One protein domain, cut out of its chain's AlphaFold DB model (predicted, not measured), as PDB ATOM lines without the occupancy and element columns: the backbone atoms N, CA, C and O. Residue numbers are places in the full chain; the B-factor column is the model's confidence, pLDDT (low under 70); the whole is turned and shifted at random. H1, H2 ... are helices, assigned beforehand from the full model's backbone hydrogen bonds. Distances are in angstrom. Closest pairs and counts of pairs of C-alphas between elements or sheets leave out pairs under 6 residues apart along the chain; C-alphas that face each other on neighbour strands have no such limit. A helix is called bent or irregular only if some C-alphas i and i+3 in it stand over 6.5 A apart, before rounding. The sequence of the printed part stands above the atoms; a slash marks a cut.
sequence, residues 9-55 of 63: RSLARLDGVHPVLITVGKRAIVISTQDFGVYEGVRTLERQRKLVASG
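What this domain is: This is residues 9 to 55 of the 63 residues of an uncharacterized protein of Novosphingobium sp. 9U (UniProt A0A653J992). This is a loose, elongated chain of three helices that do not gather into a core: H1 and the longest helix, H2, lie towards one end without touching, and H3 sticks out alone at the other end. After H2 the long link of residues 32 to 44 folds back, runs past H1 and then leads out to H3, and residues 44 to 55, of which 45 to 53 belong to H3, stand free of the rest. The printed part has 47 residues with three named helices, in the order H1, H2, H3 along the chain, and no named strand; the class is all helix. The whole is loose, with a radius of gyration of the C-alphas of 13.1 A, and the C-alphas span 38 by 22 by 17 A.

How they stand to each other: H1, residues 9 to 13, touches no helix. H2, residues 19 to 31, follows after a tight link of 5 residues, yet H1 and H2 are apart, with no C-alpha of the one within 8 A of the other. H3, residues 45 to 53, comes after a long link of 13 residues and is apart from H2. H1 and H3 are apart too. In H1 and H3 every O i to N i+4 pair is within hydrogen-bond range, and in H2 8 of 9 pairs are. Residues 30 to 35 stand free, with no C-alpha 8 or more residues away along the chain within 10 A.

Where its parts are: H1 runs from Arg 9, whose C-alpha is at (97.881, 120.966, 119.371), to Arg 13. H2 runs from Pro 19, with its C-alpha at (112.622, 125.530, 111.705), to Ile 31, and measures 19.0 A from first to last C-alpha. H3 runs from Leu 45 to Ala 53, whose C-alpha is at (115.187, 109.212, 137.205), and measures 12.3 A from first to last C-alpha. No helix is bent.

The domain as a whole: The two C-alphas farthest apart are those of Ile 31, the last residue of H2, and Ala 53, the last residue of H3, at 37.5 A. The first and last printed C-alphas, those of Arg 9 and Gly 55, are 27.6 A apart. The link from H2 to H3 is long, and the C-alphas of its residues 32 to 44 lie 3 to 19 A from the mean of the C-alphas. The printed part runs from residue 9 to residue 55 without a cut, in a full chain of 63 residues. The mean pLDDT of the printed part is 92.4, and no printed residue is under 70.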
ATOM      1  N   ARG A   9      97.083 121.493 118.247       93.50
ATOM      2  CA  ARG A   9      97.881 120.966 119.371       93.50
ATOM      3  C   ARG A   9      99.271 120.504 118.931       93.50
ATOM      4  O   ARG A   9     100.241 120.741 119.642       93.50
ATOM      5  N   SER A  10      99.366 119.854 117.771       92.38
ATOM      6  CA  SER A  10     100.645 119.419 117.200       92.38
ATOM      7  C   SER A  10     101.481 120.621 116.769       92.38
ATOM      8  O   SER A  10     102.677 120.651 117.030       92.38
ATOM      9  N   LEU A  11     100.845 121.634 116.169       91.75
ATOM     10  CA  LEU A  11     101.514 122.878 115.778       91.75
ATOM     11  C   LEU A  11     102.054 123.647 116.989       91.75
ATOM     12  O   LEU A  11     103.201 124.073 116.959       91.75
ATOM     13  N   ALA A  12     101.278 123.754 118.070       92.88
ATOM     14  CA  ALA A  12     101.724 124.402 119.304       92.88
ATOM     15  C   ALA A  12     102.937 123.698 119.939       92.88
ATOM     16  O   ALA A  12     103.803 124.344 120.510       92.88
ATOM     17  N   ARG A  13     103.035 122.370 119.815       92.25
ATOM     18  CA  ARG A  13     104.176 121.592 120.331       92.25
ATOM     19  C   ARG A  13     105.428 121.688 119.469       92.25
ATOM     20  O   ARG A  13     106.499 121.336 119.946       92.25
ATOM     21  N   LEU A  14     105.295 122.122 118.218       91.81
ATOM     22  CA  LEU A  14     106.429 122.398 117.338       91.81
ATOM     23  C   LEU A  14     107.044 123.778 117.601       91.81
ATOM     24  O   LEU A  14     108.090 124.079 117.030       91.81
ATOM     25  N   ASP A  15     106.427 124.601 118.450       89.25
ATOM     26  CA  ASP A  15     106.986 125.893 118.823       89.25
ATOM     27  C   ASP A  15     108.333 125.718 119.547       89.25
ATOM     28  O   ASP A  15     108.504 124.837 120.394       89.25
ATOM     29  N   GLY A  16     109.329 126.506 119.143       89.12
ATOM     30  CA  GLY A  16     110.721 126.385 119.592       89.12
ATOM     31  C   GLY A  16     111.538 125.235 118.976       89.12
ATOM     32  O   GLY A  16     112.743 125.156 119.216       89.12
ATOM     33  N   VAL A  17     110.938 124.348 118.172       92.56
ATOM     34  CA  VAL A  17     111.688 123.319 117.430       92.56
ATOM     35  C   VAL A  17     112.440 123.970 116.266       92.56
ATOM     36  O   VAL A  17     111.992 124.958 115.687       92.56
ATOM     37  N   HIS A  18     113.593 123.409 115.888       93.81
ATOM     38  CA  HIS A  18     114.381 123.914 114.765       93.81
ATOM     39  C   HIS A  18     113.520 124.062 113.489       93.81
ATOM     40  O   HIS A  18     112.843 123.102 113.100       93.81
ATOM     41  N   PRO A  19     113.562 125.210 112.784       92.94
ATOM     42  CA  PRO A  19     112.622 125.530 111.705       92.94
ATOM     43  C   PRO A  19     112.624 124.504 110.564       92.94
ATOM     44  O   PRO A  19     111.573 124.197 110.007       92.94
ATOM     45  N   VAL A  20     113.778 123.902 110.258       94.88
ATOM     46  CA  VAL A  20     113.888 122.834 109.243       94.88
ATOM     47  C   VAL A  20     113.117 121.568 109.642       94.88
ATOM     48  O   VAL A  20     112.520 120.913 108.797       94.88
ATOM     49  N   LEU A  21     113.065 121.217 110.928       93.44
ATOM     50  CA  LEU A  21     112.281 120.057 111.369       93.44
ATOM     51  C   LEU A  21     110.777 120.336 111.270       93.44
ATOM     52  O   LEU A  21     110.002 119.439 110.944       93.44
ATOM     53  N   ILE A  22     110.365 121.588 111.484       94.12
ATOM     54  CA  ILE A  22     108.971 122.009 111.320       94.12
ATOM     55  C   ILE A  22     108.540 121.875 109.853       94.12
ATOM     56  O   ILE A  22     107.451 121.364 109.582       94.12
ATOM     57  N   THR A  23     109.375 122.301 108.897       94.56
ATOM     58  CA  THR A  23     109.056 122.175 107.464       94.56
ATOM     59  C   THR A  23     108.970 120.712 107.036       94.56
ATOM     60  O   THR A  23     108.017 120.336 106.351       94.56
ATOM     61  N   VAL A  24     109.892 119.866 107.510       95.00
ATOM     62  CA  VAL A  24     109.861 118.417 107.265       95.00
ATOM     63  C   VAL A  24     108.600 117.784 107.854       95.00
ATOM     64  O   VAL A  24     107.918 117.049 107.149       95.00
ATOM     65  N   GLY A  25     108.223 118.108 109.095       93.38
ATOM     66  CA  GLY A  25     107.012 117.573 109.728       93.38
ATOM     67  C   GLY A  25     105.726 117.960 108.990       93.38
ATOM     68  O   GLY A  25     104.866 117.113 108.744       93.38
ATOM     69  N   LYS A  26     105.623 119.223 108.554       93.31
ATOM     70  CA  LYS A  26     104.503 119.701 107.725       93.31
ATOM     71  C   LYS A  26     104.449 119.003 106.366       93.31
ATOM     72  O   LYS A  26     103.361 118.738 105.867       93.31
ATOM     73  N   ARG A  27     105.598 118.686 105.761       94.94
ATOM     74  CA  ARG A  27     105.638 117.924 104.506       94.94
ATOM     75  C   ARG A  27     105.286 116.453 104.722       94.94
ATOM     76  O   ARG A  27     104.567 115.891 103.903       94.94
ATOM     77  N   ALA A  28     105.761 115.855 105.810       94.69
ATOM     78  CA  ALA A  28     105.581 114.443 106.121       94.69
ATOM     79  C   ALA A  28     104.101 114.064 106.279       94.69
ATOM     80  O   ALA A  28     103.686 113.052 105.728       94.69
ATOM     81  N   ILE A  29     103.286 114.891 106.947       95.44
ATOM     82  CA  ILE A  29     101.854 114.589 107.131       95.44
ATOM     83  C   ILE A  29     101.074 114.594 105.807       95.44
ATOM     84  O   ILE A  29     100.170 113.790 105.617       95.44
ATOM     85  N   VAL A  30     101.479 115.444 104.860       93.62
ATOM     86  CA  VAL A  30     100.837 115.567 103.543       93.62
ATOM     87  C   VAL A  30     101.109 114.346 102.659       93.62
ATOM     88  O   VAL A  30     100.255 113.973 101.862       93.62
ATOM     89  N   ILE A  31     102.297 113.743 102.772       94.44
ATOM     90  CA  ILE A  31     102.707 112.586 101.954       94.44
ATOM     91  C   ILE A  31     102.480 111.239 102.649       94.44
ATOM     92  O   ILE A  31     102.700 110.195 102.040       94.44
ATOM     93  N   SER A  32     102.097 111.253 103.926       92.94
ATOM     94  CA  SER A  32     101.874 110.041 104.708       92.94
ATOM     95  C   SER A  32     100.575 109.355 104.300       92.94
ATOM     96  O   SER A  32      99.560 110.000 104.043       92.94
ATOM     97  N   THR A  33     100.590 108.024 104.300       93.94
ATOM     98  CA  THR A  33      99.389 107.195 104.121       93.94
ATOM     99  C   THR A  33      98.531 107.121 105.384       93.94
ATOM    100  O   THR A  33      97.379 106.703 105.310       93.94
ATOM    101  N   GLN A  34      99.080 107.529 106.532       91.94
ATOM    102  CA  GLN A  34      98.445 107.474 107.848       91.94
ATOM    103  C   GLN A  34      98.554 108.828 108.558       91.94
ATOM    104  O   GLN A  34      99.602 109.478 108.523       91.94
ATOM    105  N   ASP A  35      97.487 109.227 109.246       93.00
ATOM    106  CA  ASP A  35      97.478 110.424 110.087       93.00
ATOM    107  C   ASP A  35      98.376 110.252 111.324       93.00
ATOM    108  O   ASP A  35      98.407 109.181 111.937       93.00
ATOM    109  N   PHE A  36      99.091 111.310 111.704       94.19
ATOM    110  CA  PHE A  36      99.930 111.344 112.898       94.19
ATOM    111  C   PHE A  36      99.998 112.750 113.505       94.19
ATOM    112  O   PHE A  36      99.854 113.771 112.833       94.19
ATOM    113  N   GLY A  37     100.271 112.808 114.809       94.00
ATOM    114  CA  GLY A  37     100.397 114.053 115.562       94.00
ATOM    115  C   GLY A  37     101.732 114.177 116.290       94.00
ATOM    116  O   GLY A  37     102.428 113.192 116.523       94.00
ATOM    117  N   VAL A  38     102.072 115.403 116.690       93.75
ATOM    118  CA  VAL A  38     103.283 115.699 117.470       93.75
ATOM    119  C   VAL A  38     102.919 115.763 118.952       93.75
ATOM    120  O   VAL A  38     101.970 116.460 119.333       93.75
ATOM    121  N   TYR A  39     103.656 115.034 119.797       91.19
ATOM    122  CA  TYR A  39     103.394 114.952 121.243       91.19
ATOM    123  C   TYR A  39     104.426 115.694 122.105       91.19
ATOM    124  O   TYR A  39     104.039 116.432 123.008       91.19
ATOM    125  N   GLU A  40     105.717 115.560 121.799       88.69
ATOM    126  CA  GLU A  40     106.818 116.326 122.401       88.69
ATOM    127  C   GLU A  40     107.601 117.011 121.270       88.69
ATOM    128  O   GLU A  40     107.954 116.354 120.292       88.69
ATOM    129  N   GLY A  41     107.852 118.317 121.394       89.25
ATOM    130  CA  GLY A  41     108.787 119.056 120.541       89.25
ATOM    131  C   GLY A  41     110.089 119.312 121.288       89.25
ATOM    132  O   GLY A  41     110.915 118.414 121.435       89.25
ATOM    133  N   VAL A  42     110.263 120.530 121.804       89.50
ATOM    134  CA  VAL A  42     111.414 120.861 122.654       89.50
ATOM    135  C   VAL A  42     111.243 120.255 124.043       89.50
ATOM    136  O   VAL A  42     110.201 120.395 124.687       89.50
ATOM    137  N   ARG A  43     112.291 119.591 124.531       89.62
ATOM    138  CA  ARG A  43     112.307 118.995 125.866       89.62
ATOM    139  C   ARG A  43     112.915 119.952 126.888       89.62
ATOM    140  O   ARG A  43     114.025 120.437 126.699       89.62
ATOM    141  N   THR A  44     112.223 120.156 128.010       88.38
ATOM    142  CA  THR A  44     112.759 120.916 129.148       88.38
ATOM    143  C   THR A  44     113.726 120.082 129.986       88.38
ATOM    144  O   THR A  44     113.652 118.849 130.042       88.38
ATOM    145  N   LEU A  45     114.614 120.761 130.710       88.69
ATOM    146  CA  LEU A  45     115.602 120.112 131.570       88.69
ATOM    147  C   LEU A  45     114.947 119.325 132.719       88.69
ATOM    148  O   LEU A  45     115.381 118.221 133.044       88.69
ATOM    149  N   GLU A  46     113.855 119.835 133.287       90.31
ATOM    150  CA  GLU A  46     113.069 119.124 134.302       90.31
ATOM    151  C   GLU A  46     112.441 117.837 133.764       90.31
ATOM    152  O   GLU A  46     112.477 116.799 134.429       90.31
ATOM    153  N   ARG A  47     111.895 117.873 132.541       90.81
ATOM    154  CA  ARG A  47     111.360 116.678 131.881       90.81
ATOM    155  C   ARG A  47     112.461 115.646 131.669       90.81
ATOM    156  O   ARG A  47     112.244 114.472 131.957       90.81
ATOM    157  N   GLN A  48     113.646 116.080 131.240       91.94
ATOM    158  CA  GLN A  48     114.793 115.191 131.073       91.94
ATOM    159  C   GLN A  48     115.248 114.573 132.407       91.94
ATOM    160  O   GLN A  48     115.497 113.371 132.447       91.94
ATOM    161  N   ARG A  49     115.274 115.337 133.512       90.69
ATOM    162  CA  ARG A  49     115.534 114.805 134.868       90.69
ATOM    163  C   ARG A  49     114.549 113.708 135.251       90.69
ATOM    164  O   ARG A  49     114.974 112.654 135.713       90.69
ATOM    165  N   LYS A  50     113.253 113.913 134.995       92.31
ATOM    166  CA  LYS A  50     112.224 112.892 135.248       92.31
ATOM    167  C   LYS A  50     112.464 111.618 134.427       92.31
ATOM    168  O   LYS A  50     112.339 110.532 134.976       92.31
ATOM    169  N   LEU A  51     112.850 111.740 133.152       91.62
ATOM    170  CA  LEU A  51     113.131 110.586 132.284       91.62
ATOM    171  C   LEU A  51     114.381 109.808 132.710       91.62
ATOM    172  O   LEU A  51     114.394 108.584 132.618       91.62
ATOM    173  N   VAL A  52     115.428 110.498 133.168       92.69
ATOM    174  CA  VAL A  52     116.630 109.836 133.698       92.69
ATOM    175  C   VAL A  52     116.313 109.133 135.018       92.69
ATOM    176  O   VAL A  52     116.654 107.966 135.180       92.69
ATOM    177  N   ALA A  53     115.593 109.798 135.928       92.88
ATOM    178  CA  ALA A  53     115.187 109.212 137.205       92.88
ATOM    179  C   ALA A  53     114.277 107.983 137.036       92.88
ATOM    180  O   ALA A  53     114.394 107.025 137.791       92.88
ATOM    181  N   SER A  54     113.403 107.980 136.023       94.50
ATOM    182  CA  SER A  54     112.542 106.836 135.708       94.50
ATOM    183  C   SER A  54     113.233 105.747 134.873       94.50
ATOM    184  O   SER A  54     112.566 104.811 134.444       94.50
ATOM    185  N   GLY A  55     114.525 105.891 134.547       92.56
ATOM    186  CA  GLY A  55     115.271 104.954 133.695       92.56
ATOM    187  C   GLY A  55     114.902 104.982 132.203       92.56
ATOM    188  O   GLY A  55     115.445 104.204 131.423       92.56
TER     189      GLY A  55